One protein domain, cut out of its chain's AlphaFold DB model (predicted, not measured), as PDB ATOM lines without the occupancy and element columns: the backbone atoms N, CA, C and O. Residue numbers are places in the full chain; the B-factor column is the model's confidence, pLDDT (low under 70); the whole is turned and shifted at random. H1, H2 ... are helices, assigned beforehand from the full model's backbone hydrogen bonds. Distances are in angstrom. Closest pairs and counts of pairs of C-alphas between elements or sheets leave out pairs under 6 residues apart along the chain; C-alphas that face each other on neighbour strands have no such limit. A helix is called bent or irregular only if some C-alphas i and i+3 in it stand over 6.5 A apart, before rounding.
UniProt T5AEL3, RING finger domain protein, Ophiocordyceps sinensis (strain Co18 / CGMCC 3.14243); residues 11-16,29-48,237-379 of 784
ATOM      1  N   SER A  11     -67.415  -6.832  42.596       37.50
ATOM      2  CA  SER A  11     -66.062  -6.804  43.180       37.50
ATOM      3  C   SER A  11     -65.178  -7.967  42.698       37.50
ATOM      4  O   SER A  11     -63.999  -7.774  42.395       37.50
ATOM      5  N   CYS A  12     -65.737  -9.169  42.531       40.78
ATOM      6  CA  CYS A  12     -65.000 -10.326  42.016       40.78
ATOM      7  C   CYS A  12     -64.635 -10.162  40.524       40.78
ATOM      8  O   CYS A  12     -63.547 -10.558  40.098       40.78
ATOM      9  N   VAL A  13     -65.506  -9.514  39.741       45.12
ATOM     10  CA  VAL A  13     -65.255  -9.147  38.338       45.12
ATOM     11  C   VAL A  13     -64.320  -7.935  38.226       45.12
ATOM     12  O   VAL A  13     -63.446  -7.932  37.367       45.12
ATOM     13  N   GLU A  14     -64.423  -6.936  39.101       42.38
ATOM     14  CA  GLU A  14     -63.549  -5.754  39.146       42.38
ATOM     15  C   GLU A  14     -62.133  -6.107  39.627       42.38
ATOM     16  O   GLU A  14     -61.151  -5.590  39.096       42.38
ATOM     17  N   CYS A  15     -61.994  -7.073  40.541       41.44
ATOM     18  CA  CYS A  15     -60.702  -7.648  40.924       41.44
ATOM     19  C   CYS A  15     -60.070  -8.440  39.763       41.44
ATOM     20  O   CYS A  15     -58.850  -8.429  39.610       41.44
ATOM     21  N   MET A  16     -60.884  -9.059  38.894       43.03
ATOM     22  CA  MET A  16     -60.422  -9.628  37.618       43.03
ATOM     23  C   MET A  16     -60.133  -8.567  36.543       43.03
ATOM     24  O   MET A  16     -59.338  -8.827  35.641       43.03
ATOM     25  N   ASN A  29     -47.910   9.194  31.958       81.00
ATOM     26  CA  ASN A  29     -46.943   8.093  32.046       81.00
ATOM     27  C   ASN A  29     -47.493   6.786  31.461       81.00
ATOM     28  O   ASN A  29     -46.738   5.977  30.919       81.00
ATOM     29  N   GLU A  30     -48.803   6.550  31.554       83.69
ATOM     30  CA  GLU A  30     -49.423   5.353  30.978       83.69
ATOM     31  C   GLU A  30     -49.464   5.425  29.447       83.69
ATOM     32  O   GLU A  30     -49.063   4.470  28.781       83.69
ATOM     33  N   ALA A  31     -49.803   6.591  28.890       82.69
ATOM     34  CA  ALA A  31     -49.777   6.819  27.448       82.69
ATOM     35  C   ALA A  31     -48.357   6.787  26.845       82.69
ATOM     36  O   ALA A  31     -48.192   6.371  25.697       82.69
ATOM     37  N   SER A  32     -47.331   7.233  27.583       89.31
ATOM     38  CA  SER A  32     -45.927   7.090  27.158       89.31
ATOM     39  C   SER A  32     -45.508   5.614  27.125       89.31
ATOM     40  O   SER A  32     -45.001   5.133  26.113       89.31
ATOM     41  N   TRP A  33     -45.825   4.853  28.173       90.75
ATOM     42  CA  TRP A  33     -45.522   3.423  28.233       90.75
ATOM     43  C   TRP A  33     -46.173   2.609  27.107       90.75
ATOM     44  O   TRP A  33     -45.522   1.757  26.502       90.75
ATOM     45  N   ASP A  34     -47.446   2.863  26.804       90.38
ATOM     46  CA  ASP A  34     -48.154   2.132  25.749       90.38
ATOM     47  C   ASP A  34     -47.591   2.434  24.354       90.38
ATOM     48  O   ASP A  34     -47.540   1.536  23.505       90.38
ATOM     49  N   ARG A  35     -47.128   3.672  24.122       90.50
ATOM     50  CA  ARG A  35     -46.390   4.042  22.904       90.50
ATOM     51  C   ARG A  35     -45.058   3.308  22.828       90.50
ATOM     52  O   ARG A  35     -44.791   2.658  21.820       90.50
ATOM     53  N   TYR A  36     -44.296   3.319  23.916       91.38
ATOM     54  CA  TYR A  36     -43.007   2.644  24.009       91.38
ATOM     55  C   TYR A  36     -43.110   1.129  23.744       91.38
ATOM     56  O   TYR A  36     -42.409   0.586  22.891       91.38
ATOM     57  N   ILE A  37     -44.058   0.437  24.388       92.75
ATOM     58  CA  ILE A  37     -44.305  -0.994  24.144       92.75
ATOM     59  C   ILE A  37     -44.665  -1.274  22.679       92.75
ATOM     60  O   ILE A  37     -44.326  -2.338  22.152       92.75
ATOM     61  N   ALA A  38     -45.426  -0.376  22.048       90.38
ATOM     62  CA  ALA A  38     -45.862  -0.542  20.669       90.38
ATOM     63  C   ALA A  38     -44.713  -0.359  19.668       90.38
ATOM     64  O   ALA A  38     -44.714  -1.038  18.644       90.38
ATOM     65  N   GLN A  39     -43.756   0.520  19.969       87.81
ATOM     66  CA  GLN A  39     -42.628   0.836  19.096       87.81
ATOM     67  C   GLN A  39     -41.586  -0.291  19.031       87.81
ATOM     68  O   GLN A  39     -41.098  -0.598  17.949       87.81
ATOM     69  N   ASP A  40     -41.292  -0.945  20.158       81.19
ATOM     70  CA  ASP A  40     -40.217  -1.947  20.268       81.19
ATOM     71  C   ASP A  40     -40.720  -3.413  20.272       81.19
ATOM     72  O   ASP A  40     -40.079  -4.308  20.824       81.19
ATOM     73  N   GLU A  41     -41.892  -3.692  19.686       87.19
ATOM     74  CA  GLU A  41     -42.472  -5.049  19.579       87.19
ATOM     75  C   GLU A  41     -42.663  -5.786  20.931       87.19
ATOM     76  O   GLU A  41     -42.788  -7.015  20.998       87.19
ATOM     77  N   PHE A  42     -42.739  -5.056  22.049       92.69
ATOM     78  CA  PHE A  42     -42.958  -5.643  23.377       92.69
ATOM     79  C   PHE A  42     -44.427  -5.957  23.665       92.69
ATOM     80  O   PHE A  42     -44.740  -6.567  24.693       92.69
ATOM     81  N   ARG A  43     -45.342  -5.556  22.774       92.88
ATOM     82  CA  ARG A  43     -46.792  -5.699  22.965       92.88
ATOM     83  C   ARG A  43     -47.193  -7.134  23.283       92.88
ATOM     84  O   ARG A  43     -47.955  -7.342  24.222       92.88
ATOM     85  N   ASP A  44     -46.618  -8.113  22.596       92.12
ATOM     86  CA  ASP A  44     -46.938  -9.528  22.812       92.12
ATOM     87  C   ASP A  44     -46.452 -10.046  24.171       92.12
ATOM     88  O   ASP A  44     -47.072 -10.923  24.782       92.12
ATOM     89  N   ALA A  45     -45.348  -9.493  24.691       93.75
ATOM     90  CA  ALA A  45     -44.821  -9.853  26.002       93.75
ATOM     91  C   ALA A  45     -45.775  -9.403  27.119       93.75
ATOM     92  O   ALA A  45     -46.036 -10.179  28.040       93.75
ATOM     93  N   TRP A  46     -46.384  -8.225  26.969       94.12
ATOM     94  CA  TRP A  46     -47.313  -7.631  27.936       94.12
ATOM     95  C   TRP A  46     -48.792  -7.910  27.663       94.12
ATOM     96  O   TRP A  46     -49.627  -7.667  28.534       94.12
ATOM     97  N   SER A  47     -49.141  -8.449  26.491       90.81
ATOM     98  CA  SER A  47     -50.513  -8.830  26.184       90.81
ATOM     99  C   SER A  47     -50.907 -10.035  27.035       90.81
ATOM    100  O   SER A  47     -50.582 -11.189  26.729       90.81
ATOM    101  N   ASP A  48     -51.624  -9.770  28.118       80.75
ATOM    102  CA  ASP A  48     -52.354 -10.800  28.830       80.75
ATOM    103  C   ASP A  48     -53.633 -11.077  28.052       80.75
ATOM    104  O   ASP A  48     -54.542 -10.245  27.976       80.75
ATOM    105  N   HIS A 237     -47.314 -33.604  32.621       92.69
ATOM    106  CA  HIS A 237     -45.993 -34.181  32.396       92.69
ATOM    107  C   HIS A 237     -44.902 -33.099  32.393       92.69
ATOM    108  O   HIS A 237     -45.106 -32.004  31.876       92.69
ATOM    109  N   MET A 238     -43.695 -33.425  32.872       92.56
ATOM    110  CA  MET A 238     -42.578 -32.466  32.936       92.56
ATOM    111  C   MET A 238     -42.201 -31.865  31.575       92.56
ATOM    112  O   MET A 238     -41.850 -30.692  31.514       92.56
ATOM    113  N   LYS A 239     -42.332 -32.624  30.474       94.31
ATOM    114  CA  LYS A 239     -42.109 -32.086  29.115       94.31
ATOM    115  C   LYS A 239     -43.139 -31.026  28.708       94.31
ATOM    116  O   LYS A 239     -42.809 -30.137  27.931       94.31
ATOM    117  N   GLU A 240     -44.370 -31.117  29.213       95.69
ATOM    118  CA  GLU A 240     -45.401 -30.102  28.965       95.69
ATOM    119  C   GLU A 240     -45.039 -28.812  29.709       95.69
ATOM    120  O   GLU A 240     -45.004 -27.745  29.099       95.69
ATOM    121  N   TYR A 241     -44.661 -28.917  30.991       95.44
ATOM    122  CA  TYR A 241     -44.183 -27.775  31.776       95.44
ATOM    123  C   TYR A 241     -42.924 -27.141  31.174       95.44
ATOM    124  O   TYR A 241     -42.858 -25.921  31.056       95.44
ATOM    125  N   SER A 242     -41.947 -27.938  30.729       94.69
ATOM    126  CA  SER A 242     -40.730 -27.403  30.107       94.69
ATOM    127  C   SER A 242     -41.024 -26.696  28.785       94.69
ATOM    128  O   SER A 242     -40.453 -25.646  28.514       94.69
ATOM    129  N   ALA A 243     -41.931 -27.241  27.970       95.69
ATOM    130  CA  ALA A 243     -42.331 -26.614  26.714       95.69
ATOM    131  C   ALA A 243     -43.125 -25.317  26.945       95.69
ATOM    132  O   ALA A 243     -42.970 -24.372  26.174       95.69
ATOM    133  N   ARG A 244     -43.926 -25.248  28.020       96.06
ATOM    134  CA  ARG A 244     -44.611 -24.017  28.440       96.06
ATOM    135  C   ARG A 244     -43.633 -22.972  28.955       96.06
ATOM    136  O   ARG A 244     -43.733 -21.808  28.580       96.06
ATOM    137  N   LEU A 245     -42.657 -23.394  29.754       95.69
ATOM    138  CA  LEU A 245     -41.591 -22.522  30.229       95.69
ATOM    139  C   LEU A 245     -40.808 -21.925  29.051       95.69
ATOM    140  O   LEU A 245     -40.556 -20.729  29.051       95.69
ATOM    141  N   GLN A 246     -40.486 -22.724  28.029       94.75
ATOM    142  CA  GLN A 246     -39.809 -22.252  26.814       94.75
ATOM    143  C   GLN A 246     -40.613 -21.200  26.033       94.75
ATOM    144  O   GLN A 246     -40.009 -20.333  25.413       94.75
ATOM    145  N   GLU A 247     -41.948 -21.254  26.057       94.44
ATOM    146  CA  GLU A 247     -42.810 -20.252  25.408       94.44
ATOM    147  C   GLU A 247     -42.932 -18.965  26.239       94.44
ATOM    148  O   GLU A 247     -42.960 -17.865  25.693       94.44
ATOM    149  N   LEU A 248     -42.997 -19.085  27.568       95.25
ATOM    150  CA  LEU A 248     -43.146 -17.936  28.467       95.25
ATOM    151  C   LEU A 248     -41.846 -17.186  28.715       95.25
ATOM    152  O   LEU A 248     -41.857 -15.967  28.868       95.25
ATOM    153  N   PHE A 249     -40.733 -17.902  28.790       95.69
ATOM    154  CA  PHE A 249     -39.444 -17.346  29.173       95.69
ATOM    155  C   PHE A 249     -39.005 -16.136  28.318       95.69
ATOM    156  O   PHE A 249     -38.609 -15.130  28.908       95.69
ATOM    157  N   PRO A 250     -39.161 -16.128  26.980       96.12
ATOM    158  CA  PRO A 250     -38.824 -14.967  26.151       96.12
ATOM    159  C   PRO A 250     -39.708 -13.760  26.456       96.12
ATOM    160  O   PRO A 250     -39.227 -12.630  26.474       96.12
ATOM    161  N   ALA A 251     -40.993 -13.986  26.754       96.00
ATOM    162  CA  ALA A 251     -41.889 -12.915  27.175       96.00
ATOM    163  C   ALA A 251     -41.429 -12.310  28.508       96.00
ATOM    164  O   ALA A 251     -41.391 -11.094  28.633       96.00
ATOM    165  N   ILE A 252     -41.007 -13.133  29.472       97.19
ATOM    166  CA  ILE A 252     -40.476 -12.661  30.760       97.19
ATOM    167  C   ILE A 252     -39.194 -11.841  30.576       97.19
ATOM    168  O   ILE A 252     -39.075 -10.762  31.156       97.19
ATOM    169  N   VAL A 253     -38.259 -12.304  29.739       96.81
ATOM    170  CA  VAL A 253     -37.033 -11.552  29.416       96.81
ATOM    171  C   VAL A 253     -37.384 -10.211  28.771       96.81
ATOM    172  O   VAL A 253     -36.922  -9.177  29.245       96.81
ATOM    173  N   LYS A 254     -38.266 -10.203  27.762       96.38
ATOM    174  CA  LYS A 254     -38.757  -8.979  27.107       96.38
ATOM    175  C   LYS A 254     -39.440  -8.022  28.086       96.38
ATOM    176  O   LYS A 254     -39.210  -6.822  28.008       96.38
ATOM    177  N   MET A 255     -40.228  -8.529  29.037       96.88
ATOM    178  CA  MET A 255     -40.854  -7.703  30.074       96.88
ATOM    179  C   MET A 255     -39.804  -7.007  30.945       96.88
ATOM    180  O   MET A 255     -39.878  -5.794  31.125       96.88
ATOM    181  N   VAL A 256     -38.796  -7.732  31.439       97.12
ATOM    182  CA  VAL A 256     -37.719  -7.134  32.248       97.12
ATOM    183  C   VAL A 256     -36.905  -6.133  31.425       97.12
ATOM    184  O   VAL A 256     -36.683  -5.014  31.884       97.12
ATOM    185  N   VAL A 257     -36.525  -6.493  30.195       96.88
ATOM    186  CA  VAL A 257     -35.792  -5.613  29.271       96.88
ATOM    187  C   VAL A 257     -36.568  -4.327  28.985       96.88
ATOM    188  O   VAL A 257     -35.987  -3.251  29.070       96.88
ATOM    189  N   SER A 258     -37.875  -4.417  28.719       95.69
ATOM    190  CA  SER A 258     -38.717  -3.245  28.445       95.69
ATOM    191  C   SER A 258     -38.797  -2.279  29.632       95.69
ATOM    192  O   SER A 258     -38.856  -1.074  29.437       95.69
ATOM    193  N   LEU A 259     -38.746  -2.776  30.874       95.56
ATOM    194  CA  LEU A 259     -38.781  -1.911  32.060       95.56
ATOM    195  C   LEU A 259     -37.446  -1.206  32.288       95.56
ATOM    196  O   LEU A 259     -37.441  -0.028  32.634       95.56
ATOM    197  N   VAL A 260     -36.328  -1.909  32.071       96.12
ATOM    198  CA  VAL A 260     -34.988  -1.301  32.125       96.12
ATOM    199  C   VAL A 260     -34.842  -0.263  31.011       96.12
ATOM    200  O   VAL A 260     -34.376   0.841  31.264       96.12
ATOM    201  N   GLY A 261     -35.279  -0.591  29.791       94.88
ATOM    202  CA  GLY A 261     -35.220   0.310  28.641       94.88
ATOM    203  C   GLY A 261     -36.065   1.570  28.827       94.88
ATOM    204  O   GLY A 261     -35.550   2.669  28.654       94.88
ATOM    205  N   PHE A 262     -37.320   1.426  29.258       93.94
ATOM    206  CA  PHE A 262     -38.213   2.563  29.487       93.94
ATOM    207  C   PHE A 262     -37.711   3.510  30.580       93.94
ATOM    208  O   PHE A 262     -37.806   4.726  30.430       93.94
ATOM    209  N   HIS A 263     -37.165   2.964  31.673       93.25
ATOM    210  CA  HIS A 263     -36.618   3.785  32.751       93.25
ATOM    211  C   HIS A 263     -35.371   4.555  32.296       93.25
ATOM    212  O   HIS A 263     -35.267   5.750  32.568       93.25
ATOM    213  N   ARG A 264     -34.482   3.909  31.523       93.19
ATOM    214  CA  ARG A 264     -33.290   4.552  30.945       93.19
ATOM    215  C   ARG A 264     -33.626   5.695  29.994       93.19
ATOM    216  O   ARG A 264     -32.962   6.721  30.042       93.19
ATOM    217  N   ALA A 265     -34.651   5.516  29.163       88.25
ATOM    218  CA  ALA A 265     -35.091   6.511  28.187       88.25
ATOM    219  C   ALA A 265     -35.842   7.703  28.819       88.25
ATOM    220  O   ALA A 265     -36.236   8.628  28.115       88.25
ATOM    221  N   GLY A 266     -36.118   7.678  30.130       84.44
ATOM    222  CA  GLY A 266     -36.849   8.753  30.810       84.44
ATOM    223  C   GLY A 266     -38.282   8.966  30.302       84.44
ATOM    224  O   GLY A 266     -38.863  10.020  30.550       84.44
ATOM    225  N   GLY A 267     -38.857   7.988  29.593       73.38
ATOM    226  CA  GLY A 267     -40.176   8.098  28.958       73.38
ATOM    227  C   GLY A 267     -40.209   8.889  27.641       73.38
ATOM    228  O   GLY A 267     -41.309   9.145  27.139       73.38
ATOM    229  N   GLU A 268     -39.053   9.271  27.089       73.44
ATOM    230  CA  GLU A 268     -38.922   9.822  25.733       73.44
ATOM    231  C   GLU A 268     -38.799   8.690  24.692       73.44
ATOM    232  O   GLU A 268     -38.448   7.561  25.034       73.44
ATOM    233  N   ASP A 269     -39.087   8.977  23.414       76.06
ATOM    234  CA  ASP A 269     -39.063   8.002  22.301       76.06
ATOM    235  C   ASP A 269     -37.616   7.594  21.891       76.06
ATOM    236  O   ASP A 269     -37.316   7.373  20.712       76.06
ATOM    237  N   GLU A 270     -36.684   7.534  22.851       85.75
ATOM    238  CA  GLU A 270     -35.291   7.153  22.621       85.75
ATOM    239  C   GLU A 270     -35.196   5.642  22.329       85.75
ATOM    240  O   GLU A 270     -35.750   4.822  23.070       85.75
ATOM    241  N   PRO A 271     -34.511   5.230  21.246       88.06
ATOM    242  CA  PRO A 271     -34.458   3.829  20.857       88.06
ATOM    243  C   PRO A 271     -33.734   2.972  21.898       88.06
ATOM    244  O   PRO A 271     -32.723   3.373  22.476       88.06
ATOM    245  N   LEU A 272     -34.193   1.725  22.048       91.62
ATOM    246  CA  LEU A 272     -33.560   0.731  22.910       91.62
ATOM    247  C   LEU A 272     -32.050   0.619  22.653       91.62
ATOM    248  O   LEU A 272     -31.615   0.494  21.499       91.62
ATOM    249  N   SER A 273     -31.253   0.586  23.726       94.12
ATOM    250  CA  SER A 273     -29.812   0.358  23.603       94.12
ATOM    251  C   SER A 273     -29.542  -0.964  22.879       94.12
ATOM    252  O   SER A 273     -30.279  -1.944  23.033       94.12
ATOM    253  N   GLN A 274     -28.469  -1.007  22.084       95.00
ATOM    254  CA  GLN A 274     -28.128  -2.194  21.297       95.00
ATOM    255  C   GLN A 274     -28.025  -3.451  22.178       95.00
ATOM    256  O   GLN A 274     -28.518  -4.510  21.801       95.00
ATOM    257  N   GLU A 275     -27.476  -3.310  23.384       95.31
ATOM    258  CA  GLU A 275     -27.343  -4.406  24.346       95.31
ATOM    259  C   GLU A 275     -28.693  -4.968  24.812       95.31
ATOM    260  O   GLU A 275     -28.869  -6.181  24.911       95.31
ATOM    261  N   LEU A 276     -29.668  -4.095  25.085       95.38
ATOM    262  CA  LEU A 276     -31.016  -4.508  25.471       95.38
ATOM    263  C   LEU A 276     -31.762  -5.124  24.283       95.38
ATOM    264  O   LEU A 276     -32.514  -6.079  24.471       95.38
ATOM    265  N   ARG A 277     -31.519  -4.639  23.059       95.00
ATOM    266  CA  ARG A 277     -32.117  -5.196  21.837       95.00
ATOM    267  C   ARG A 277     -31.601  -6.608  21.559       95.00
ATOM    268  O   ARG A 277     -32.392  -7.488  21.229       95.00
ATOM    269  N   GLU A 278     -30.307  -6.845  21.766       95.06
ATOM    270  CA  GLU A 278     -29.706  -8.182  21.698       95.06
ATOM    271  C   GLU A 278     -30.345  -9.136  22.718       95.06
ATOM    272  O   GLU A 278     -30.725 -10.249  22.358       95.06
ATOM    273  N   LEU A 279     -30.543  -8.690  23.965       95.56
ATOM    274  CA  LEU A 279     -31.202  -9.491  25.005       95.56
ATOM    275  C   LEU A 279     -32.690  -9.750  24.707       95.56
ATOM    276  O   LEU A 279     -33.177 -10.853  24.956       95.56
ATOM    277  N   ALA A 280     -33.410  -8.772  24.150       94.38
ATOM    278  CA  ALA A 280     -34.815  -8.914  23.756       94.38
ATOM    279  C   ALA A 280     -35.021  -9.893  22.586       94.38
ATOM    280  O   ALA A 280     -36.079 -10.520  22.497       94.38
ATOM    281  N   GLY A 281     -34.025 -10.036  21.705       93.75
ATOM    282  CA  GLY A 281     -34.041 -10.961  20.566       93.75
ATOM    283  C   GLY A 281     -33.788 -12.432  20.927       93.75
ATOM    284  O   GLY A 281     -33.873 -13.304  20.060       93.75
ATOM    285  N   LEU A 282     -33.483 -12.745  22.192       89.94
ATOM    286  CA  LEU A 282     -33.224 -14.115  22.638       89.94
ATOM    287  C   LEU A 282     -34.533 -14.916  22.743       89.94
ATOM    288  O   LEU A 282     -35.205 -14.934  23.771       89.94
ATOM    289  N   ASN A 283     -34.882 -15.631  21.672       81.12
ATOM    290  CA  ASN A 283     -36.138 -16.384  21.583       81.12
ATOM    291  C   ASN A 283     -36.220 -17.643  22.458       81.12
ATOM    292  O   ASN A 283     -37.315 -18.049  22.800       81.12
ATOM    293  N   SER A 284     -35.129 -18.346  22.758       75.94
ATOM    294  CA  SER A 284     -35.205 -19.604  23.544       75.94
ATOM    295  C   SER A 284     -33.852 -20.095  24.054       75.94
ATOM    296  O   SER A 284     -33.784 -20.775  25.075       75.94
ATOM    297  N   ALA A 285     -32.764 -19.708  23.388       77.38
ATOM    298  CA  ALA A 285     -31.396 -20.029  23.778       77.38
ATOM    299  C   ALA A 285     -30.756 -18.885  24.582       77.38
ATOM    300  O   ALA A 285     -29.781 -18.283  24.147       77.38
ATOM    301  N   CYS A 286     -31.308 -18.561  25.751       90.00
ATOM    302  CA  CYS A 286     -30.653 -17.613  26.650       90.00
ATOM    303  C   CYS A 286     -29.624 -18.358  27.502       90.00
ATOM    304  O   CYS A 286     -29.954 -19.325  28.197       90.00
ATOM    305  N   SER A 287     -28.361 -17.944  27.426       94.44
ATOM    306  CA  SER A 287     -27.322 -18.519  28.266       94.44
ATOM    307  C   SER A 287     -27.413 -17.956  29.687       94.44
ATOM    308  O   SER A 287     -27.922 -16.862  29.928       94.44
ATOM    309  N   ARG A 288     -26.850 -18.677  30.664       95.06
ATOM    310  CA  ARG A 288     -26.730 -18.162  32.038       95.06
ATOM    311  C   ARG A 288     -25.972 -16.825  32.092       95.06
ATOM    312  O   ARG A 288     -26.254 -16.019  32.971       95.06
ATOM    313  N   ALA A 289     -25.026 -16.600  31.176       96.12
ATOM    314  CA  ALA A 289     -24.270 -15.353  31.099       96.12
ATOM    315  C   ALA A 289     -25.154 -14.177  30.655       96.12
ATOM    316  O   ALA A 289     -25.039 -13.095  31.221       96.12
ATOM    317  N   ASP A 290     -26.083 -14.404  29.725       96.31
ATOM    318  CA  ASP A 290     -27.030 -13.379  29.267       96.31
ATOM    319  C   ASP A 290     -28.008 -12.991  30.384       96.31
ATOM    320  O   ASP A 290     -28.279 -11.811  30.600       96.31
ATOM    321  N   LEU A 291     -28.479 -13.973  31.162       96.56
ATOM    322  CA  LEU A 291     -29.320 -13.715  32.336       96.56
ATOM    323  C   LEU A 291     -28.569 -12.973  33.445       96.56
ATOM    324  O   LEU A 291     -29.143 -12.117  34.116       96.56
ATOM    325  N   GLU A 292     -27.288 -13.284  33.640       97.38
ATOM    326  CA  GLU A 292     -26.436 -12.566  34.586       97.38
ATOM    327  C   GLU A 292     -26.189 -11.122  34.130       97.38
ATOM    328  O   GLU A 292     -26.243 -10.206  34.947       97.38
ATOM    329  N   ARG A 293     -26.009 -10.905  32.823       97.38
ATOM    330  CA  ARG A 293     -25.913  -9.570  32.222       97.38
ATOM    331  C   ARG A 293     -27.205  -8.778  32.419       97.38
ATOM    332  O   ARG A 293     -27.149  -7.639  32.866       97.38
ATOM    333  N   LEU A 294     -28.367  -9.383  32.172       97.44
ATOM    334  CA  LEU A 294     -29.664  -8.746  32.422       97.44
ATOM    335  C   LEU A 294     -29.842  -8.378  33.904       97.44
ATOM    336  O   LEU A 294     -30.334  -7.298  34.222       97.44
ATOM    337  N   ARG A 295     -29.399  -9.249  34.819       97.19
ATOM    338  CA  ARG A 295     -29.386  -8.970  36.260       97.19
ATOM    339  C   ARG A 295     -28.478  -7.792  36.611       97.19
ATOM    340  O   ARG A 295     -28.868  -6.970  37.431       97.19
ATOM    341  N   GLN A 296     -27.295  -7.697  36.009       97.00
ATOM    342  CA  GLN A 296     -26.379  -6.570  36.217       97.00
ATOM    343  C   GLN A 296     -26.992  -5.256  35.727       97.00
ATOM    344  O   GLN A 296     -27.069  -4.316  36.510       97.00
ATOM    345  N   LEU A 297     -27.536  -5.234  34.506       97.00
ATOM    346  CA  LEU A 297     -28.222  -4.063  33.948       97.00
ATOM    347  C   LEU A 297     -29.394  -3.609  34.828       97.00
ATOM    348  O   LEU A 297     -29.585  -2.415  35.037       97.00
ATOM    349  N   TRP A 298     -30.147  -4.557  35.397       96.88
ATOM    350  CA  TRP A 298     -31.202  -4.250  36.362       96.88
ATOM    351  C   TRP A 298     -30.659  -3.576  37.631       96.88
ATOM    352  O   TRP A 298     -31.215  -2.588  38.101       96.88
ATOM    353  N   MET A 299     -29.580  -4.111  38.206       96.19
ATOM    354  CA  MET A 299     -28.991  -3.578  39.440       96.19
ATOM    355  C   MET A 299     -28.313  -2.218  39.237       96.19
ATOM    356  O   MET A 299     -28.286  -1.419  40.169       96.19
ATOM    357  N   GLU A 300     -27.769  -1.961  38.045       95.94
ATOM    358  CA  GLU A 300     -27.232  -0.653  37.655       95.94
ATOM    359  C   GLU A 300     -28.334   0.401  37.557       95.94
ATOM    360  O   GLU A 300     -28.148   1.523  38.018       95.94
ATOM    361  N   GLU A 301     -29.481   0.027  36.989       95.69
ATOM    362  CA  GLU A 301     -30.595   0.949  36.776       95.69
ATOM    363  C   GLU A 301     -31.353   1.281  38.066       95.69
ATOM    364  O   GLU A 301     -31.815   2.404  38.257       95.69
ATOM    365  N   PHE A 302     -31.450   0.316  38.985       94.94
ATOM    366  CA  PHE A 302     -32.207   0.449  40.232       94.94
ATOM    367  C   PHE A 302     -31.304   0.259  41.470       94.94
ATOM    368  O   PHE A 302     -31.380  -0.772  42.142       94.94
ATOM    369  N   PRO A 303     -30.448   1.238  41.822       86.88
ATOM    370  CA  PRO A 303     -29.428   1.083  42.865       86.88
ATOM    371  C   PRO A 303     -29.970   1.023  44.307       86.88
ATOM    372  O   PRO A 303     -29.275   0.518  45.189       86.88
ATOM    373  N   GLU A 304     -31.199   1.488  44.576       78.06
ATOM    374  CA  GLU A 304     -31.832   1.425  45.907       78.06
ATOM    375  C   GLU A 304     -32.234  -0.017  46.279       78.06
ATOM    376  O   GLU A 304     -33.386  -0.437  46.158       78.06
ATOM    377  N   ASP A 305     -31.258  -0.823  46.705       79.88
ATOM    378  CA  ASP A 305     -31.390  -2.253  47.038       79.88
ATOM    379  C   ASP A 305     -31.883  -3.153  45.880       79.88
ATOM    380  O   ASP A 305     -32.272  -4.310  46.116       79.88
ATOM    381  N   GLY A 306     -31.891  -2.652  44.639       79.88
ATOM    382  CA  GLY A 306     -32.500  -3.323  43.487       79.88
ATOM    383  C   GLY A 306     -34.019  -3.150  43.389       79.88
ATOM    384  O   GLY A 306     -34.644  -3.822  42.567       79.88
ATOM    385  N   LYS A 307     -34.647  -2.338  44.250       87.69
ATOM    386  CA  LYS A 307     -36.109  -2.212  44.304       87.69
ATOM    387  C   LYS A 307     -36.603  -1.320  43.170       87.69
ATOM    388  O   LYS A 307     -36.274  -0.141  43.114       87.69
ATOM    389  N   ALA A 308     -37.468  -1.871  42.323       90.62
ATOM    390  CA  ALA A 308     -38.182  -1.071  41.334       90.62
ATOM    391  C   ALA A 308     -39.118  -0.043  42.007       90.62
ATOM    392  O   ALA A 308     -39.733  -0.383  43.035       90.62
ATOM    393  N   PRO A 309     -39.305   1.143  41.393       92.50
ATOM    394  CA  PRO A 309     -40.404   2.059  41.692       92.50
ATOM    395  C   PRO A 309     -41.765   1.349  41.714       92.50
ATOM    396  O   PRO A 309     -41.986   0.381  40.977       92.50
ATOM    397  N   ASP A 310     -42.699   1.832  42.536       90.31
ATOM    398  CA  ASP A 310     -44.004   1.180  42.727       90.31
ATOM    399  C   ASP A 310     -44.830   1.079  41.435       90.31
ATOM    400  O   ASP A 310     -45.584   0.119  41.263       90.31
ATOM    401  N   GLU A 311     -44.642   2.002  40.490       89.19
ATOM    402  CA  GLU A 311     -45.277   1.960  39.169       89.19
ATOM    403  C   GLU A 311     -44.819   0.744  38.349       89.19
ATOM    404  O   GLU A 311     -45.641  -0.061  37.900       89.19
ATOM    405  N   ILE A 312     -43.499   0.567  38.213       90.06
ATOM    406  CA  ILE A 312     -42.854  -0.562  37.521       90.06
ATOM    407  C   ILE A 312     -43.231  -1.879  38.205       90.06
ATOM    408  O   ILE A 312     -43.651  -2.843  37.556       90.06
ATOM    409  N   ARG A 313     -43.161  -1.894  39.538       93.31
ATOM    410  CA  ARG A 313     -43.558  -3.034  40.364       93.31
ATOM    411  C   ARG A 313     -45.016  -3.409  40.119       93.31
ATOM    412  O   ARG A 313     -45.331  -4.578  39.902       93.31
ATOM    413  N   GLY A 314     -45.908  -2.421  40.112       91.88
ATOM    414  CA  GLY A 314     -47.329  -2.592  39.839       91.88
ATOM    415  C   GLY A 314     -47.591  -3.219  38.471       91.88
ATOM    416  O   GLY A 314     -48.426  -4.119  38.377       91.88
ATOM    417  N   ARG A 315     -46.852  -2.814  37.429       93.62
ATOM    418  CA  ARG A 315     -46.975  -3.379  36.073       93.62
ATOM    419  C   ARG A 315     -46.627  -4.869  36.042       93.62
ATOM    420  O   ARG A 315     -47.453  -5.665  35.597       93.62
ATOM    421  N   LEU A 316     -45.474  -5.274  36.582       94.81
ATOM    422  CA  LEU A 316     -45.089  -6.696  36.633       94.81
ATOM    423  C   LEU A 316     -46.065  -7.537  37.457       94.81
ATOM    424  O   LEU A 316     -46.458  -8.620  37.029       94.81
ATOM    425  N   ARG A 317     -46.501  -7.021  38.613       95.06
ATOM    426  CA  ARG A 317     -47.476  -7.690  39.488       95.06
ATOM    427  C   ARG A 317     -48.829  -7.918  38.805       95.06
ATOM    428  O   ARG A 317     -49.520  -8.897  39.105       95.06
ATOM    429  N   ARG A 318     -49.230  -7.026  37.891       92.56
ATOM    430  CA  ARG A 318     -50.472  -7.165  37.116       92.56
ATOM    431  C   ARG A 318     -50.391  -8.271  36.069       92.56
ATOM    432  O   ARG A 318     -51.412  -8.911  35.840       92.56
ATOM    433  N   SER A 319     -49.213  -8.548  35.510       94.75
ATOM    434  CA  SER A 319     -49.080  -9.570  34.470       94.75
ATOM    435  C   SER A 319     -49.421 -10.973  34.979       94.75
ATOM    436  O   SER A 319     -48.999 -11.387  36.064       94.75
ATOM    437  N   ALA A 320     -50.176 -11.733  34.187       94.56
ATOM    438  CA  ALA A 320     -50.457 -13.150  34.429       94.56
ATOM    439  C   ALA A 320     -49.225 -14.048  34.244       94.56
ATOM    440  O   ALA A 320     -49.121 -15.087  34.894       94.56
ATOM    441  N   LYS A 321     -48.281 -13.633  33.396       96.00
ATOM    442  CA  LYS A 321     -47.140 -14.457  32.978       96.00
ATOM    443  C   LYS A 321     -46.077 -14.606  34.062       96.00
ATOM    444  O   LYS A 321     -45.476 -15.667  34.158       96.00
ATOM    445  N   VAL A 322     -45.856 -13.576  34.880       97.00
ATOM    446  CA  VAL A 322     -44.834 -13.577  35.945       97.00
ATOM    447  C   VAL A 322     -45.098 -14.648  37.016       97.00
ATOM    448  O   VAL A 322     -44.212 -15.469  37.251       97.00
ATOM    449  N   PRO A 323     -46.290 -14.718  37.642       96.75
ATOM    450  CA  PRO A 323     -46.574 -15.774  38.612       96.75
ATOM    451  C   PRO A 323     -46.696 -17.164  37.958       96.75
ATOM    452  O   PRO A 323     -46.261 -18.147  38.552       96.75
ATOM    453  N   GLU A 324     -47.175 -17.267  36.708       96.25
ATOM    454  CA  GLU A 324     -47.143 -18.531  35.944       96.25
ATOM    455  C   GLU A 324     -45.705 -19.021  35.713       96.25
ATOM    456  O   GLU A 324     -45.412 -20.201  35.885       96.25
ATOM    457  N   PHE A 325     -44.783 -18.115  35.377       97.25
ATOM    458  CA  PHE A 325     -43.364 -18.425  35.237       97.25
ATOM    459  C   PHE A 325     -42.762 -18.935  36.553       97.25
ATOM    460  O   PHE A 325     -42.066 -19.949  36.546       97.25
ATOM    461  N   ALA A 326     -43.060 -18.277  37.676       97.12
ATOM    462  CA  ALA A 326     -42.604 -18.702  38.999       97.12
ATOM    463  C   ALA A 326     -43.083 -20.123  39.356       97.12
ATOM    464  O   ALA A 326     -42.271 -20.950  39.777       97.12
ATOM    465  N   ASP A 327     -44.365 -20.430  39.124       96.12
ATOM    466  CA  ASP A 327     -44.938 -21.769  39.339       96.12
ATOM    467  C   ASP A 327     -44.247 -22.832  38.474       96.12
ATOM    468  O   ASP A 327     -43.821 -23.875  38.978       96.12
ATOM    469  N   LEU A 328     -44.030 -22.551  37.187       96.00
ATOM    470  CA  LEU A 328     -43.341 -23.479  36.285       96.00
ATOM    471  C   LEU A 328     -41.896 -23.748  36.701       96.00
ATOM    472  O   LEU A 328     -41.445 -24.893  36.648       96.00
ATOM    473  N   VAL A 329     -41.172 -22.710  37.120       95.62
ATOM    474  CA  VAL A 329     -39.795 -22.835  37.604       95.62
ATOM    475  C   VAL A 329     -39.732 -23.682  38.870       95.62
ATOM    476  O   VAL A 329     -38.834 -24.512  38.981       95.62
ATOM    477  N   LEU A 330     -40.679 -23.526  39.799       94.94
ATOM    478  CA  LEU A 330     -40.720 -24.334  41.019       94.94
ATOM    479  C   LEU A 330     -41.023 -25.813  40.720       94.94
ATOM    480  O   LEU A 330     -40.454 -26.701  41.356       94.94
ATOM    481  N   ARG A 331     -41.894 -26.089  39.740       93.69
ATOM    482  CA  ARG A 331     -42.248 -27.459  39.321       93.69
ATOM    483  C   ARG A 331     -41.120 -28.172  38.578       93.69
ATOM    484  O   ARG A 331     -41.045 -29.400  38.619       93.69
ATOM    485  N   LEU A 332     -40.267 -27.431  37.876       92.75
ATOM    486  CA  LEU A 332     -39.168 -27.988  37.096       92.75
ATOM    487  C   LEU A 332     -37.893 -28.095  37.947       92.75
ATOM    488  O   LEU A 332     -37.382 -27.126  38.496       92.75
ATOM    489  N   THR A 333     -37.318 -29.294  38.023       80.44
ATOM    490  CA  THR A 333     -36.017 -29.498  38.673       80.44
ATOM    491  C   THR A 333     -34.906 -28.852  37.837       80.44
ATOM    492  O   THR A 333     -34.751 -29.211  36.671       80.44
ATOM    493  N   GLY A 334     -34.111 -27.944  38.416       80.56
ATOM    494  CA  GLY A 334     -32.997 -27.280  37.708       80.56
ATOM    495  C   GLY A 334     -32.966 -25.752  37.811       80.56
ATOM    496  O   GLY A 334     -32.501 -25.079  36.892       80.56
ATOM    497  N   ILE A 335     -33.444 -25.203  38.930       82.75
ATOM    498  CA  ILE A 335     -33.623 -23.763  39.184       82.75
ATOM    499  C   ILE A 335     -32.306 -22.966  39.054       82.75
ATOM    500  O   ILE A 335     -32.322 -21.779  38.741       82.75
ATOM    501  N   GLU A 336     -31.148 -23.610  39.225       92.38
ATOM    502  CA  GLU A 336     -29.838 -22.944  39.261       92.38
ATOM    503  C   GLU A 336     -29.500 -22.142  37.996       92.38
ATOM    504  O   GLU A 336     -28.869 -21.088  38.087       92.38
ATOM    505  N   ALA A 337     -29.919 -22.610  36.816       92.44
ATOM    506  CA  ALA A 337     -29.665 -21.899  35.561       92.44
ATOM    507  C   ALA A 337     -30.509 -20.618  35.430       92.44
ATOM    508  O   ALA A 337     -30.073 -19.663  34.792       92.44
ATOM    509  N   LEU A 338     -31.685 -20.594  36.063       95.38
ATOM    510  CA  LEU A 338     -32.641 -19.485  36.040       95.38
ATOM    511  C   LEU A 338     -32.524 -18.584  37.277       95.38
ATOM    512  O   LEU A 338     -33.230 -17.586  37.380       95.38
ATOM    513  N   ALA A 339     -31.614 -18.889  38.205       96.19
ATOM    514  CA  ALA A 339     -31.419 -18.101  39.416       96.19
ATOM    515  C   ALA A 339     -31.234 -16.590  39.153       96.19
ATOM    516  O   ALA A 339     -31.866 -15.811  39.867       96.19
ATOM    517  N   PRO A 340     -30.466 -16.132  38.135       97.44
ATOM    518  CA  PRO A 340     -30.303 -14.697  37.905       97.44
ATOM    519  C   PRO A 340     -31.623 -13.989  37.568       97.44
ATOM    520  O   PRO A 340     -31.914 -12.957  38.164       97.44
ATOM    521  N   ILE A 341     -32.453 -14.570  36.689       97.06
ATOM    522  CA  ILE A 341     -33.743 -13.972  36.310       97.06
ATOM    523  C   ILE A 341     -34.755 -14.023  37.456       97.06
ATOM    524  O   ILE A 341     -35.508 -13.073  37.637       97.06
ATOM    525  N   ILE A 342     -34.747 -15.087  38.266       97.12
ATOM    526  CA  ILE A 342     -35.615 -15.193  39.448       97.12
ATOM    527  C   ILE A 342     -35.282 -14.078  40.435       97.12
ATOM    528  O   ILE A 342     -36.181 -13.353  40.842       97.12
ATOM    529  N   VAL A 343     -33.999 -13.880  40.755       96.69
ATOM    530  CA  VAL A 343     -33.562 -12.804  41.658       96.69
ATOM    531  C   VAL A 343     -33.953 -11.435  41.102       96.69
ATOM    532  O   VAL A 343     -34.440 -10.588  41.851       96.69
ATOM    533  N   THR A 344     -33.796 -11.212  39.794       97.06
ATOM    534  CA  THR A 344     -34.257  -9.978  39.146       97.06
ATOM    535  C   THR A 344     -35.765  -9.791  39.301       97.06
ATOM    536  O   THR A 344     -36.199  -8.710  39.687       97.06
ATOM    537  N   LEU A 345     -36.576 -10.829  39.077       97.56
ATOM    538  CA  LEU A 345     -38.029 -10.762  39.250       97.56
ATOM    539  C   LEU A 345     -38.441 -10.544  40.707       97.56
ATOM    540  O   LEU A 345     -39.363  -9.768  40.949       97.56
ATOM    541  N   GLU A 346     -37.767 -11.161  41.677       97.19
ATOM    542  CA  GLU A 346     -38.048 -10.945  43.100       97.19
ATOM    543  C   GLU A 346     -37.788  -9.489  43.501       97.19
ATOM    544  O   GLU A 346     -38.579  -8.868  44.212       97.19
ATOM    545  N   LYS A 347     -36.708  -8.900  42.984       96.25
ATOM    546  CA  LYS A 347     -36.370  -7.486  43.183       96.25
ATOM    547  C   LYS A 347     -37.334  -6.543  42.460       96.25
ATOM    548  O   LYS A 347     -37.760  -5.540  43.033       96.25
ATOM    549  N   ALA A 348     -37.725  -6.895  41.239       95.94
ATOM    550  CA  ALA A 348     -38.619  -6.106  40.403       95.94
ATOM    551  C   ALA A 348     -40.065  -6.102  40.906       95.94
ATOM    552  O   ALA A 348     -40.727  -5.065  40.926       95.94
ATOM    553  N   THR A 349     -40.559  -7.255  41.350       96.69
ATOM    554  CA  THR A 349     -41.913  -7.405  41.890       96.69
ATOM    555  C   THR A 349     -41.978  -7.109  43.380       96.69
ATOM    556  O   THR A 349     -43.054  -6.798  43.881       96.69
ATOM    557  N   GLY A 350     -40.875  -7.211  44.122       95.94
ATOM    558  CA  GLY A 350     -40.895  -7.199  45.584       95.94
ATOM    559  C   GLY A 350     -41.671  -8.376  46.188       95.94
ATOM    560  O   GLY A 350     -42.143  -8.249  47.314       95.94
ATOM    561  N   TRP A 351     -41.877  -9.452  45.427       97.19
ATOM    562  CA  TRP A 351     -42.430 -10.725  45.886       97.19
ATOM    563  C   TRP A 351     -41.323 -11.773  45.868       97.19
ATOM    564  O   TRP A 351     -40.528 -11.816  44.935       97.19
ATOM    565  N   SER A 352     -41.276 -12.637  46.872       96.75
ATOM    566  CA  SER A 352     -40.458 -13.849  46.816       96.75
ATOM    567  C   SER A 352     -40.992 -14.827  45.764       96.75
ATOM    568  O   SER A 352     -42.166 -14.770  45.384       96.75
ATOM    569  N   LEU A 353     -40.155 -15.770  45.318       96.00
ATOM    570  CA  LEU A 353     -40.577 -16.843  44.414       96.00
ATOM    571  C   LEU A 353     -41.823 -17.574  44.938       96.00
ATOM    572  O   LEU A 353     -42.747 -17.818  44.171       96.00
ATOM    573  N   PHE A 354     -41.881 -17.860  46.240       96.38
ATOM    574  CA  PHE A 354     -43.017 -18.547  46.863       96.38
ATOM    575  C   PHE A 354     -44.289 -17.693  46.874       96.38
ATOM    576  O   PHE A 354     -45.350 -18.195  46.525       96.38
ATOM    577  N   GLU A 355     -44.192 -16.392  47.164       96.56
ATOM    578  CA  GLU A 355     -45.350 -15.488  47.083       96.56
ATOM    579  C   GLU A 355     -45.889 -15.380  45.649       96.56
ATOM    580  O   GLU A 355     -47.101 -15.324  45.445       96.56
ATOM    581  N   MET A 356     -45.013 -15.386  44.636       97.19
ATOM    582  CA  MET A 356     -45.440 -15.422  43.232       97.19
ATOM    583  C   MET A 356     -46.208 -16.708  42.898       97.19
ATOM    584  O   MET A 356     -47.209 -16.641  42.182       97.19
ATOM    585  N   VAL A 357     -45.779 -17.851  43.442       96.12
ATOM    586  CA  VAL A 357     -46.482 -19.137  43.300       96.12
ATOM    587  C   VAL A 357     -47.835 -19.106  44.010       96.12
ATOM    588  O   VAL A 357     -48.844 -19.423  43.386       96.12
ATOM    589  N   ASP A 358     -47.904 -18.611  45.245       94.44
ATOM    590  CA  ASP A 358     -49.165 -18.478  45.988       94.44
ATOM    591  C   ASP A 358     -50.177 -17.595  45.237       94.44
ATOM    592  O   ASP A 358     -51.385 -17.863  45.206       94.44
ATOM    593  N   ILE A 359     -49.696 -16.533  44.585       94.38
ATOM    594  CA  ILE A 359     -50.516 -15.657  43.743       94.38
ATOM    595  C   ILE A 359     -50.998 -16.393  42.490       94.38
ATOM    596  O   ILE A 359     -52.155 -16.209  42.092       94.38
ATOM    597  N   GLN A 360     -50.157 -17.230  41.876       94.56
ATOM    598  CA  GLN A 360     -50.564 -18.058  40.742       94.56
ATOM    599  C   GLN A 360     -51.639 -19.066  41.140       94.56
ATOM    600  O   GLN A 360     -52.658 -19.179  40.453       94.56
ATOM    601  N   ASP A 361     -51.459 -19.749  42.266       92.81
ATOM    602  CA  ASP A 361     -52.438 -20.688  42.804       92.81
ATOM    603  C   ASP A 361     -53.750 -19.966  43.122       92.81
ATOM    604  O   ASP A 361     -54.826 -20.431  42.734       92.81
ATOM    605  N   THR A 362     -53.671 -18.759  43.693       92.81
ATOM    606  CA  THR A 362     -54.815 -17.853  43.912       92.81
ATOM    607  C   THR A 362     -55.573 -17.539  42.633       92.81
ATOM    608  O   THR A 362     -56.804 -17.637  42.591       92.81
ATOM    609  N   ARG A 363     -54.865 -17.181  41.562       92.25
ATOM    610  CA  ARG A 363     -55.477 -16.893  40.258       92.25
ATOM    611  C   ARG A 363     -56.104 -18.142  39.645       92.25
ATOM    612  O   ARG A 363     -57.229 -18.071  39.148       92.25
ATOM    613  N   THR A 364     -55.416 -19.275  39.729       93.12
ATOM    614  CA  THR A 364     -55.870 -20.554  39.172       93.12
ATOM    615  C   THR A 364     -57.121 -21.051  39.884       93.12
ATOM    616  O   THR A 364     -58.104 -21.383  39.229       93.12
ATOM    617  N   ALA A 365     -57.148 -21.002  41.215       94.00
ATOM    618  CA  ALA A 365     -58.316 -21.351  42.012       94.00
ATOM    619  C   ALA A 365     -59.509 -20.431  41.720       94.00
ATOM    620  O   ALA A 365     -60.615 -20.913  41.488       94.00
ATOM    621  N   ARG A 366     -59.302 -19.105  41.664       92.31
ATOM    622  CA  ARG A 366     -60.363 -18.151  41.288       92.31
ATOM    623  C   ARG A 366     -60.934 -18.468  39.912       92.31
ATOM    624  O   ARG A 366     -62.149 -18.427  39.734       92.31
ATOM    625  N   ARG A 367     -60.073 -18.813  38.951       91.62
ATOM    626  CA  ARG A 367     -60.516 -19.227  37.621       91.62
ATOM    627  C   ARG A 367     -61.293 -20.538  37.666       91.62
ATOM    628  O   ARG A 367     -62.361 -20.610  37.071       91.62
ATOM    629  N   ALA A 368     -60.813 -21.527  38.409       94.19
ATOM    630  CA  ALA A 368     -61.505 -22.796  38.582       94.19
ATOM    631  C   ALA A 368     -62.915 -22.582  39.158       94.19
ATOM    632  O   ALA A 368     -63.887 -23.117  38.630       94.19
ATOM    633  N   PHE A 369     -63.055 -21.752  40.198       94.31
ATOM    634  CA  PHE A 369     -64.360 -21.397  40.767       94.31
ATOM    635  C   PHE A 369     -65.242 -20.634  39.780       94.31
ATOM    636  O   PHE A 369     -66.443 -20.890  39.710       94.31
ATOM    637  N   HIS A 370     -64.662 -19.720  39.001       92.94
ATOM    638  CA  HIS A 370     -65.383 -19.025  37.941       92.94
ATOM    639  C   HIS A 370     -65.951 -20.015  36.914       92.94
ATOM    640  O   HIS A 370     -67.128 -19.945  36.553       92.94
ATOM    641  N   ASP A 371     -65.149 -20.984  36.485       93.12
ATOM    642  CA  ASP A 371     -65.564 -21.968  35.491       93.12
ATOM    643  C   ASP A 371     -66.601 -22.950  36.074       93.12
ATOM    644  O   ASP A 371     -67.532 -23.349  35.368       93.12
ATOM    645  N   LEU A 372     -66.504 -23.272  37.372       93.81
ATOM    646  CA  LEU A 372     -67.434 -24.152  38.091       93.81
ATOM    647  C   LEU A 372     -68.799 -23.485  38.311       93.81
ATOM    648  O   LEU A 372     -69.835 -24.066  37.988       93.81
ATOM    649  N   LEU A 373     -68.807 -22.279  38.881       92.12
ATOM    650  CA  LEU A 373     -70.024 -21.622  39.365       92.12
ATOM    651  C   LEU A 373     -70.699 -20.769  38.286       92.12
ATOM    652  O   LEU A 373     -71.927 -20.764  38.196       92.12
ATOM    653  N   HIS A 374     -69.915 -20.065  37.464       90.12
ATOM    654  CA  HIS A 374     -70.447 -19.122  36.480       90.12
ATOM    655  C   HIS A 374     -70.569 -19.741  35.091       90.12
ATOM    656  O   HIS A 374     -71.651 -19.709  34.509       90.12
ATOM    657  N   GLN A 375     -69.488 -20.318  34.554       91.62
ATOM    658  CA  GLN A 375     -69.540 -20.917  33.212       91.62
ATOM    659  C   GLN A 375     -70.219 -22.291  33.203       91.62
ATOM    660  O   GLN A 375     -70.716 -22.714  32.161       91.62
ATOM    661  N   LYS A 376     -70.246 -22.982  34.353       93.12
ATOM    662  CA  LYS A 376     -70.810 -24.331  34.522       93.12
ATOM    663  C   LYS A 376     -70.184 -25.332  33.540       93.12
ATOM    664  O   LYS A 376     -70.861 -26.190  32.972       93.12
ATOM    665  N   VAL A 377     -68.872 -25.205  33.323       92.00
ATOM    666  CA  VAL A 377     -68.088 -26.065  32.424       92.00
ATOM    667  C   VAL A 377     -67.426 -27.168  33.244       92.00
ATOM    668  O   VAL A 377     -66.325 -27.014  33.755       92.00
ATOM    669  N   PHE A 378     -68.087 -28.320  33.338       93.25
ATOM    670  CA  PHE A 378     -67.620 -29.448  34.161       93.25
ATOM    671  C   PHE A 378     -66.652 -30.399  33.445       93.25
ATOM    672  O   PHE A 378     -66.176 -31.352  34.048       93.25
ATOM    673  N   LYS A 379     -66.373 -30.177  32.152       91.81
ATOM    674  CA  LYS A 379     -65.574 -31.107  31.333       91.81
ATOM    675  C   LYS A 379     -64.153 -31.300  31.881       91.81
ATOM    676  O   LYS A 379     -63.644 -32.410  31.830       91.81
TER     677      LYS A 379
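AT A GLANCE: This is residues 11 to 16, 29 to 48 and 237 to 379 of the 784 residues of the protein "RING finger domain protein" of Ophiocordyceps sinensis (strain Co18 / CGMCC 3.14243) (UniProt T5AEL3). A body of helices is built round the long, bent helix H4: H2, H3 and H5 pack on one side of it, H6 and H8 on the other, where H7 and H9 also lie. H10 reaches away from this body as an arm, with residues 371 to 376 sticking out, and the short H1 sits as a separate piece near it. The printed part has 169 residues with ten named helices, H1 to H10 in chain order, and no named strand; its class is all helix. It is compact, with a radius of gyration of the C-alphas of 16.6 A and spans of 50 by 38 by 29 A.

HOW THE PARTS SIT: The hub is H4, residues 238 to 264, touching five helices. By its hydrogen bonds it was assigned as one helix, but it is bent: C-alphas 247 and 250 are 6.7 A apart. Its arms, H4a, residues 238 to 247, and H4b, residues 250 to 264, stand at a shallow tilt of 33 degrees, only just short of steep. H4b and H5, residues 274 to 280, touch as a helical hairpin, closest at the C-alphas of Lys 254 and Ala 280, 5.2 A. H3, residues 43 to 46, touches H4b at residues 250 to 255 alone, closest at the C-alphas of Ala 45 and Ala 251, 4.4 A. H2, residues 29 to 39, only just touches H4b, with 3 pairs of C-alphas within 8 A, closest Tyr 36 and Phe 262, 7.3 A. H6, residues 288 to 301, touches H4b at a shallow tilt of 28 degrees, the same way, closest at the C-alphas of Val 260 and Trp 298, 6.4 A. H9, residues 339 to 349, touches H6, closest at the C-alphas of Glu 292 and Pro 340, 5.5 A. H7, residues 310 to 318, touches H9 at a steep tilt of 66 degrees, opposite ways, closest at the C-alphas of Arg 313 and Thr 349, 4.9 A. H8, residues 321 to 331, touches H4a at a shallow tilt of 30 degrees, opposite ways, closest at the C-alphas of Tyr 241 and Leu 328, 6.3 A. H10, residues 353 to 375, touches H8 with residues 353 to 360 alone, only just about perpendicular at 71 degrees; the C-alphas of Pro 323 and Met 356 are closest, 4.8 A. H1, residues 11 to 16, touches no helix but is near H10. The packing is part aligned, part crossed: of 8 touching pairs with a tilt, 4 are shallow. Every O i to N i+4 pair is within hydrogen-bond range in H1, H2, H4a, H4b and H5 to H9, and 18 of 19 in H10; H3 is too short for one.

IN THESE COORDINATES: H4a begins at C-alpha 238, (-42.578, -32.466, 32.936), and H4b, 20.8 A long, ends at C-alpha 264, (-33.290, 4.552, 30.945). H6 is 20.1 A long. H10, 31.3 A, ends at C-alpha 375, (-69.540, -20.917, 33.212).

THE WHOLE: The C-alphas farthest apart, of Glu 270 and Phe 378, are 50.2 A apart. Residues 17 to 28 and 49 to 236 are not printed, with C-alpha gaps of 23.0 A and 24.5 A across the two cuts. Of the links printed whole, none is long. Mean pLDDT of the printed part is 90.8; residues 11 to 16 are under 70.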